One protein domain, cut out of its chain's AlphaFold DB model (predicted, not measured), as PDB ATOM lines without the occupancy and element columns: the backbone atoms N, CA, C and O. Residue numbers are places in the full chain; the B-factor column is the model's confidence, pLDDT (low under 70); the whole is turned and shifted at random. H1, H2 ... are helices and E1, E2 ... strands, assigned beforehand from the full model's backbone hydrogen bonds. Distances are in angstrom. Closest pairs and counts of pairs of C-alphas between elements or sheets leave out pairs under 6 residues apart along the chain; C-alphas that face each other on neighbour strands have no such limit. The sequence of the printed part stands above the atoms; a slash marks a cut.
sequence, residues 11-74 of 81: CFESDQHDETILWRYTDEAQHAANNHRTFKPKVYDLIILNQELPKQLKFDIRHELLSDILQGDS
ATOM      1  N   CYS A  11     108.530 116.156  69.119       88.31
ATOM      2  CA  CYS A  11     109.787 116.572  69.719       88.31
ATOM      3  C   CYS A  11     109.528 117.707  70.709       88.31
ATOM      4  O   CYS A  11     108.680 118.565  70.459       88.31
ATOM      5  N   PHE A  12     110.262 117.707  71.813       87.50
ATOM      6  CA  PHE A  12     110.260 118.754  72.820       87.50
ATOM      7  C   PHE A  12     111.702 119.016  73.255       87.50
ATOM      8  O   PHE A  12     112.441 118.077  73.548       87.50
ATOM      9  N   GLU A  13     112.106 120.277  73.255       86.00
ATOM     10  CA  GLU A  13     113.381 120.709  73.824       86.00
ATOM     11  C   GLU A  13     113.097 121.102  75.272       86.00
ATOM     12  O   GLU A  13     112.255 121.960  75.518       86.00
ATOM     13  N   SER A  14     113.719 120.398  76.215       81.69
ATOM     14  CA  SER A  14     113.523 120.616  77.646       81.69
ATOM     15  C   SER A  14     114.692 121.419  78.196       81.69
ATOM     16  O   SER A  14     115.843 121.084  77.937       81.69
ATOM     17  N   ASP A  15     114.418 122.404  79.044       82.50
ATOM     18  CA  ASP A  15     115.457 123.118  79.793       82.50
ATOM     19  C   ASP A  15     116.124 122.215  80.854       82.50
ATOM     20  O   ASP A  15     117.169 122.550  81.414       82.50
ATOM     21  N   GLN A  16     115.508 121.070  81.172       79.06
ATOM     22  CA  GLN A  16     116.010 120.081  82.131       79.06
ATOM     23  C   GLN A  16     116.907 119.013  81.486       79.06
ATOM     24  O   GLN A  16     117.515 118.216  82.208       79.06
ATOM     25  N   HIS A  17     116.965 118.938  80.153       78.62
ATOM     26  CA  HIS A  17     117.724 117.907  79.454       78.62
ATOM     27  C   HIS A  17     118.247 118.389  78.098       78.62
ATOM     28  O   HIS A  17     117.468 118.784  77.242       78.62
ATOM     29  N   ASP A  18     119.559 118.266  77.889       80.44
ATOM     30  CA  ASP A  18     120.234 118.765  76.682       80.44
ATOM     31  C   ASP A  18     119.802 118.051  75.386       80.44
ATOM     32  O   ASP A  18     119.965 118.596  74.293       80.44
ATOM     33  N   GLU A  19     119.271 116.826  75.475       84.62
ATOM     34  CA  GLU A  19     118.807 116.088  74.298       84.62
ATOM     35  C   GLU A  19     117.331 116.339  73.990       84.62
ATOM     36  O   GLU A  19     116.485 116.510  74.872       84.62
ATOM     37  N   THR A  20     116.989 116.253  72.702       85.31
ATOM     38  CA  THR A  20     115.601 116.331  72.254       85.31
ATOM     39  C   THR A  20     114.770 115.193  72.851       85.31
ATOM     40  O   THR A  20     115.026 114.002  72.644       85.31
ATOM     41  N   ILE A  21     113.706 115.570  73.551       88.25
ATOM     42  CA  ILE A  21     112.746 114.646  74.131       88.25
ATOM     43  C   ILE A  21     111.720 114.251  73.077       88.25
ATOM     44  O   ILE A  21     111.012 115.087  72.517       88.25
ATOM     45  N   LEU A  22     111.588 112.949  72.849       90.19
ATOM     46  CA  LEU A  22     110.515 112.377  72.053       90.19
ATOM     47  C   LEU A  22     109.353 112.017  72.969       90.19
ATOM     48  O   LEU A  22     109.508 111.263  73.936       90.19
ATOM     49  N   TRP A  23     108.166 112.515  72.651       90.38
ATOM     50  CA  TRP A  23     106.973 112.247  73.440       90.38
ATOM     51  C   TRP A  23     105.740 112.020  72.568       90.38
ATOM     52  O   TRP A  23     105.717 112.318  71.376       90.38
ATOM     53  N   ARG A  24     104.697 111.444  73.164       88.94
ATOM     54  CA  ARG A  24     103.378 111.282  72.542       88.94
ATOM     55  C   ARG A  24     102.268 111.304  73.583       88.94
ATOM     56  O   ARG A  24     102.521 111.050  74.760       88.94
ATOM     57  N   TYR A  25     101.035 111.515  73.143       89.31
ATOM     58  CA  TYR A  25      99.866 111.276  73.986       89.31
ATOM     59  C   TYR A  25      99.619 109.774  74.208       89.31
ATOM     60  O   TYR A  25     100.011 108.936  73.390       89.31
ATOM     61  N   THR A  26      98.938 109.425  75.302       88.81
ATOM     62  CA  THR A  26      98.271 108.119  75.437       88.81
ATOM     63  C   THR A  26      97.238 107.948  74.321       88.81
ATOM     64  O   THR A  26      96.730 108.933  73.792       88.81
ATOM     65  N   ASP A  27      96.894 106.709  73.956       85.38
ATOM     66  CA  ASP A  27      95.932 106.462  72.870       85.38
ATOM     67  C   ASP A  27      94.571 107.146  73.141       85.38
ATOM     68  O   ASP A  27      93.957 107.711  72.233       85.38
ATOM     69  N   GLU A  28      94.138 107.164  74.406       84.81
ATOM     70  CA  GLU A  28      92.922 107.848  74.862       84.81
ATOM     71  C   GLU A  28      93.036 109.372  74.742       84.81
ATOM     72  O   GLU A  28      92.174 110.014  74.137       84.81
ATOM     73  N   ALA A  29      94.121 109.961  75.256       86.38
ATOM     74  CA  ALA A  29      94.341 111.401  75.180       86.38
ATOM     75  C   ALA A  29      94.562 111.875  73.743       86.38
ATOM     76  O   ALA A  29      94.109 112.952  73.374       86.38
ATOM     77  N   GLN A  30      95.190 111.059  72.898       85.25
ATOM     78  CA  GLN A  30      95.363 111.345  71.482       85.25
ATOM     79  C   GLN A  30      94.008 111.383  70.768       85.25
ATOM     80  O   GLN A  30      93.755 112.259  69.938       85.25
ATOM     81  N   HIS A  31      93.127 110.427  71.070       83.31
ATOM     82  CA  HIS A  31      91.770 110.441  70.544       83.31
ATOM     83  C   HIS A  31      91.014 111.689  71.016       83.31
ATOM     84  O   HIS A  31      90.375 112.359  70.205       83.31
ATOM     85  N   ALA A  32      91.134 112.043  72.295       84.25
ATOM     86  CA  ALA A  32      90.488 113.223  72.852       84.25
ATOM     87  C   ALA A  32      91.024 114.530  72.238       84.25
ATOM     88  O   ALA A  32      90.229 115.345  71.779       84.25
ATOM     89  N   ALA A  33      92.344 114.695  72.133       82.81
ATOM     90  CA  ALA A  33      92.994 115.868  71.547       82.81
ATOM     91  C   ALA A  33      92.584 116.105  70.085       82.81
ATOM     92  O   ALA A  33      92.379 117.241  69.669       82.81
ATOM     93  N   ASN A  34      92.409 115.033  69.306       80.69
ATOM     94  CA  ASN A  34      92.007 115.146  67.903       80.69
ATOM     95  C   ASN A  34      90.515 115.466  67.714       80.69
ATOM     96  O   ASN A  34      90.150 116.084  66.715       80.69
ATOM     97  N   ASN A  35      89.647 115.038  68.636       81.81
ATOM     98  CA  ASN A  35      88.191 115.166  68.480       81.81
ATOM     99  C   ASN A  35      87.578 116.314  69.298       81.81
ATOM    100  O   ASN A  35      86.538 116.853  68.920       81.81
ATOM    101  N   HIS A  36      88.204 116.711  70.406       78.81
ATOM    102  CA  HIS A  36      87.655 117.681  71.350       78.81
ATOM    103  C   HIS A  36      88.512 118.943  71.390       78.81
ATOM    104  O   HIS A  36      89.604 118.968  71.948       78.81
ATOM    105  N   ARG A  37      87.957 120.047  70.882       72.69
ATOM    106  CA  ARG A  37      88.632 121.357  70.851       72.69
ATOM    107  C   ARG A  37      88.949 121.929  72.241       72.69
ATOM    108  O   ARG A  37      89.802 122.792  72.359       72.69
ATOM    109  N   THR A  38      88.238 121.486  73.277       80.00
ATOM    110  CA  THR A  38      88.439 121.916  74.671       80.00
ATOM    111  C   THR A  38      89.222 120.896  75.493       80.00
ATOM    112  O   THR A  38      89.238 120.995  76.721       80.00
ATOM    113  N   PHE A  39      89.795 119.874  74.853       82.12
ATOM    114  CA  PHE A  39      90.606 118.896  75.554       82.12
ATOM    115  C   PHE A  39      91.817 119.590  76.171       82.12
ATOM    116  O   PHE A  39      92.560 120.282  75.486       82.12
ATOM    117  N   LYS A  40      91.997 119.395  77.476       84.19
ATOM    118  CA  LYS A  40      93.187 119.831  78.197       84.19
ATOM    119  C   LYS A  40      93.921 118.580  78.659       84.19
ATOM    120  O   LYS A  40      93.346 117.843  79.469       84.19
ATOM    121  N   PRO A  41      95.133 118.317  78.152       87.69
ATOM    122  CA  PRO A  41      95.889 117.150  78.572       87.69
ATOM    123  C   PRO A  41      96.296 117.262  80.041       87.69
ATOM    124  O   PRO A  41      96.380 118.351  80.610       87.69
ATOM    125  N   LYS A  42      96.555 116.116  80.663       90.06
ATOM    126  CA  LYS A  42      97.126 115.997  82.007       90.06
ATOM    127  C   LYS A  42      98.544 115.439  81.924       90.06
ATOM    128  O   LYS A  42      98.917 114.812  80.941       90.06
ATOM    129  N   VAL A  43      99.313 115.570  83.004       88.56
ATOM    130  CA  VAL A  43     100.696 115.051  83.098       88.56
ATOM    131  C   VAL A  43     100.772 113.559  82.737       88.56
ATOM    132  O   VAL A  43     101.692 113.124  82.051       88.56
ATOM    133  N   TYR A  44      99.786 112.770  83.171       88.31
ATOM    134  CA  TYR A  44      99.725 111.325  82.917       88.31
ATOM    135  C   TYR A  44      99.338 110.957  81.481       88.31
ATOM    136  O   TYR A  44      99.582 109.828  81.063       88.31
ATOM    137  N   ASP A  45      98.778 111.902  80.726       89.12
ATOM    138  CA  ASP A  45      98.448 111.713  79.315       89.12
ATOM    139  C   ASP A  45      99.692 111.806  78.422       89.12
ATOM    140  O   ASP A  45      99.636 111.436  77.250       89.12
ATOM    141  N   LEU A  46     100.817 112.283  78.968       90.62
ATOM    142  CA  LEU A  46     102.074 112.509  78.265       90.62
ATOM    143  C   LEU A  46     103.031 111.325  78.474       90.62
ATOM    144  O   LEU A  46     103.488 111.022  79.584       90.62
ATOM    145  N   ILE A  47     103.382 110.647  77.386       90.62
ATOM    146  CA  ILE A  47     104.324 109.526  77.375       90.62
ATOM    147  C   ILE A  47     105.658 110.008  76.814       90.62
ATOM    148  O   ILE A  47     105.757 110.295  75.624       90.62
ATOM    149  N   ILE A  48     106.691 110.015  77.657       90.75
ATOM    150  CA  ILE A  48     108.081 110.230  77.240       90.75
ATOM    151  C   ILE A  48     108.643 108.915  76.693       90.75
ATOM    152  O   ILE A  48     108.576 107.884  77.368       90.75
ATOM    153  N   LEU A  49     109.169 108.947  75.469       88.38
ATOM    154  CA  LEU A  49     109.670 107.778  74.745       88.38
ATOM    155  C   LEU A  49     111.160 107.517  74.989       88.38
ATOM    156  O   LEU A  49     111.587 106.374  74.838       88.38
ATOM    157  N   ASN A  50     111.935 108.521  75.415       87.00
ATOM    158  CA  ASN A  50     113.344 108.359  75.782       87.00
ATOM    159  C   ASN A  50     113.453 107.349  76.941       87.00
ATOM    160  O   ASN A  50     113.067 107.624  78.083       87.00
ATOM    161  N   GLN A  51     113.929 106.135  76.648       74.06
ATOM    162  CA  GLN A  51     113.905 105.029  77.608       74.06
ATOM    163  C   GLN A  51     114.904 105.232  78.751       74.06
ATOM    164  O   GLN A  51     114.582 104.878  79.886       74.06
ATOM    165  N   GLU A  52     116.028 105.888  78.475       83.50
ATOM    166  CA  GLU A  52     117.186 105.994  79.370       83.50
ATOM    167  C   GLU A  52     117.042 107.054  80.473       83.50
ATOM    168  O   GLU A  52     117.813 107.056  81.429       83.50
ATOM    169  N   LEU A  53     116.018 107.916  80.416       85.25
ATOM    170  CA  LEU A  53     115.864 108.972  81.419       85.25
ATOM    171  C   LEU A  53     115.411 108.416  82.786       85.25
ATOM    172  O   LEU A  53     114.484 107.589  82.848       85.25
ATOM    173  N   PRO A  54     115.986 108.911  83.901       89.31
ATOM    174  CA  PRO A  54     115.522 108.602  85.249       89.31
ATOM    175  C   PRO A  54     114.032 108.914  85.442       89.31
ATOM    176  O   PRO A  54     113.495 109.854  84.859       89.31
ATOM    177  N   LYS A  55     113.352 108.155  86.314       86.81
ATOM    178  CA  LYS A  55     111.912 108.346  86.588       86.81
ATOM    179  C   LYS A  55     111.575 109.768  87.046       86.81
ATOM    180  O   LYS A  55     110.552 110.290  86.618       86.81
ATOM    181  N   GLN A  56     112.425 110.353  87.893       87.94
ATOM    182  CA  GLN A  56     112.251 111.719  88.387       87.94
ATOM    183  C   GLN A  56     112.357 112.728  87.239       87.94
ATOM    184  O   GLN A  56     111.424 113.481  87.008       87.94
ATOM    185  N   LEU A  57     113.411 112.629  86.426       88.31
ATOM    186  CA  LEU A  57     113.607 113.508  85.274       88.31
ATOM    187  C   LEU A  57     112.455 113.402  84.260       88.31
ATOM    188  O   LEU A  57     111.950 114.409  83.782       88.31
ATOM    189  N   LYS A  58     111.947 112.189  83.991       88.19
ATOM    190  CA  LYS A  58     110.743 112.001  83.154       88.19
ATOM    191  C   LYS A  58     109.513 112.700  83.730       88.19
ATOM    192  O   LYS A  58     108.639 113.106  82.971       88.19
ATOM    193  N   PHE A  59     109.388 112.754  85.052       89.56
ATOM    194  CA  PHE A  59     108.282 113.435  85.710       89.56
ATOM    195  C   PHE A  59     108.411 114.953  85.561       89.56
ATOM    196  O   PHE A  59     107.451 115.592  85.137       89.56
ATOM    197  N   ASP A  60     109.603 115.490  85.802       90.12
ATOM    198  CA  ASP A  60     109.889 116.921  85.681       90.12
ATOM    199  C   ASP A  60     109.681 117.404  84.233       90.12
ATOM    200  O   ASP A  60     108.927 118.349  84.000       90.12
ATOM    201  N   ILE A  61     110.193 116.657  83.246       89.69
ATOM    202  CA  ILE A  61     109.985 116.930  81.813       89.69
ATOM    203  C   ILE A  61     108.499 116.902  81.437       89.69
ATOM    204  O   ILE A  61     108.049 117.723  80.649       89.69
ATOM    205  N   ARG A  62     107.694 115.978  81.983       91.00
ATOM    206  CA  ARG A  62     106.244 115.969  81.703       91.00
ATOM    207  C   ARG A  62     105.546 117.207  82.249       91.00
ATOM    208  O   ARG A  62     104.584 117.662  81.639       91.00
ATOM    209  N   HIS A  63     105.971 117.705  83.405       91.19
ATOM    210  CA  HIS A  63     105.421 118.926  83.983       91.19
ATOM    211  C   HIS A  63     105.785 120.153  83.153       91.19
ATOM    212  O   HIS A  63     104.916 120.979  82.878       91.19
ATOM    213  N   GLU A  64     107.040 120.231  82.720       90.44
ATOM    214  CA  GLU A  64     107.531 121.269  81.820       90.44
ATOM    215  C   GLU A  64     106.778 121.245  80.484       90.44
ATOM    216  O   GLU A  64     106.155 122.233  80.104       90.44
ATOM    217  N   LEU A  65     106.714 120.078  79.843       89.88
ATOM    218  CA  LEU A  65     105.980 119.855  78.603       89.88
ATOM    219  C   LEU A  65     104.493 120.200  78.745       89.88
ATOM    220  O   LEU A  65     103.907 120.815  77.861       89.88
ATOM    221  N   LEU A  66     103.853 119.813  79.853       90.94
ATOM    222  CA  LEU A  66     102.458 120.171  80.090       90.94
ATOM    223  C   LEU A  66     102.290 121.690  80.201       90.94
ATOM    224  O   LEU A  66     101.321 122.233  79.675       90.94
ATOM    225  N   SER A  67     103.210 122.363  80.894       89.38
ATOM    226  CA  SER A  67     103.209 123.820  80.992       89.38
ATOM    227  C   SER A  67     103.358 124.458  79.613       89.38
ATOM    228  O   SER A  67     102.575 125.345  79.289       89.38
ATOM    229  N   ASP A  68     104.286 123.974  78.786       86.88
ATOM    230  CA  ASP A  68     104.482 124.456  77.415       86.88
ATOM    231  C   ASP A  68     103.227 124.260  76.552       86.88
ATOM    232  O   ASP A  68     102.750 125.213  75.941       86.88
ATOM    233  N   ILE A  69     102.595 123.081  76.597       84.75
ATOM    234  CA  ILE A  69     101.341 122.812  75.872       84.75
ATOM    235  C   ILE A  69     100.230 123.773  76.321       84.75
ATOM    236  O   ILE A  69      99.562 124.389  75.492       84.75
ATOM    237  N   LEU A  70     100.033 123.931  77.635       83.94
ATOM    238  CA  LEU A  70      98.966 124.778  78.181       83.94
ATOM    239  C   LEU A  70      99.224 126.278  77.962       83.94
ATOM    240  O   LEU A  70      98.269 127.047  77.833       83.94
ATOM    241  N   GLN A  71     100.487 126.707  77.918       79.94
ATOM    242  CA  GLN A  71     100.865 128.072  77.544       79.94
ATOM    243  C   GLN A  71     100.730 128.290  76.027       79.94
ATOM    244  O   GLN A  71     100.219 129.325  75.589       79.94
ATOM    245  N   GLY A  72     101.119 127.296  75.228       63.06
ATOM    246  CA  GLY A  72     101.036 127.261  73.769       63.06
ATOM    247  C   GLY A  72      99.605 127.227  73.228       63.06
ATOM    248  O   GLY A  72      99.354 127.791  72.165       63.06
ATOM    249  N   ASP A  73      98.635 126.700  73.981       53.03
ATOM    250  CA  ASP A  73      97.199 126.780  73.661       53.03
ATOM    251  C   ASP A  73      96.656 128.229  73.632       53.03
ATOM    252  O   ASP A  73      95.616 128.494  73.023       53.03
ATOM    253  N   SER A  74      97.377 129.215  74.192       45.28
ATOM    254  CA  SER A  74      97.085 130.643  73.935       45.28
ATOM    255  C   SER A  74      97.423 131.082  72.503       45.28
ATOM    256  O   SER A  74      96.990 132.145  72.061       45.28
TER     257      SER A  74
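What this domain is: This is residues 11 to 74 of the 81 residues of an uncharacterized protein of Maribacter sp (UniProt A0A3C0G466). A small, twisted sheet of three strands has one long helix, H2, packed across one face, and a short helix, H1, sits off to the side past the end of E2, where it only grazes the sheet. The last residues of H2, beyond 68, run on past the sheet. The printed part has 64 residues, with two named helices and three named strands in the order E1, E2, H1, E3, H2 along the chain. The sheet runs E1, E2, E3, antiparallel throughout, and the class is mixed, helices and strands. The whole is compact, with a radius of gyration of the C-alphas of 11.7 A and spans of 32 by 24 by 17 A.

Where its parts are: Start in the sheet with E2, residues 17 to 25, which runs 19.8 A from its first to its last C-alpha and bends by 67 degrees at residue 20. Find C-alpha 11 at (109.787, 116.572, 69.719); there E1, residues 11 to 14, begins. E3 is the short strand of residues 46 to 48. From C-alpha 55 at (111.912, 108.346, 86.588), H2, residues 55 to 74, runs 29.6 A to C-alpha 74 at (97.085, 130.643, 73.935). H1 is residues 27 to 35, 12.4 A long.

How they stand to each other: Look first at the hairpin of E1 and E2, antiparallel at 135 degrees, where N 12 and O 21 are within hydrogen-bond range at 2.8 A. E2 and E3 are antiparallel at 134 degrees, with N 47 and O 24 within range at 2.8 A. The pairing is staggered: E2 pairs with E1 over residues 17 to 22 and with E3 over residues 23 to 25. E1 and E3 are the edge strands, and they are apart. The sheet is only just strongly twisted, its C-alphas up to 4.2 A off the best plane. H2 is on one face of the sheet, in two layers, a helix layer over a strand layer, at a height over the sheet of 7.9 A. It runs across the strands, at 71 degrees to E2 on the local plane, and is only just over E2, on which 3 of its C-alphas fall. Its closest C-alphas to E3 are those of Arg 62 and Leu 46, 6.4 A apart, and to E1 those of Ile 61 and Ser 14, 6.6 A. H1 only grazes the sheet, with residues 29 to 33, and is apart from H2. In H1 every O i to N i+4 pair is within hydrogen-bond range; in H2, 15 of 16 are.

The domain as a whole: Look for the two C-alphas farthest apart at Arg 37 and Glu 52, 33.5 A. The printed part has no cut. The links E1 to E2 and E2 to H1 are tight, those from H1 to E3 and E3 to H2 are short, and no link is long. In the B-factor column the mean pLDDT of the printed part is 84.5, and residues 72 to 74, in H2, are under 70.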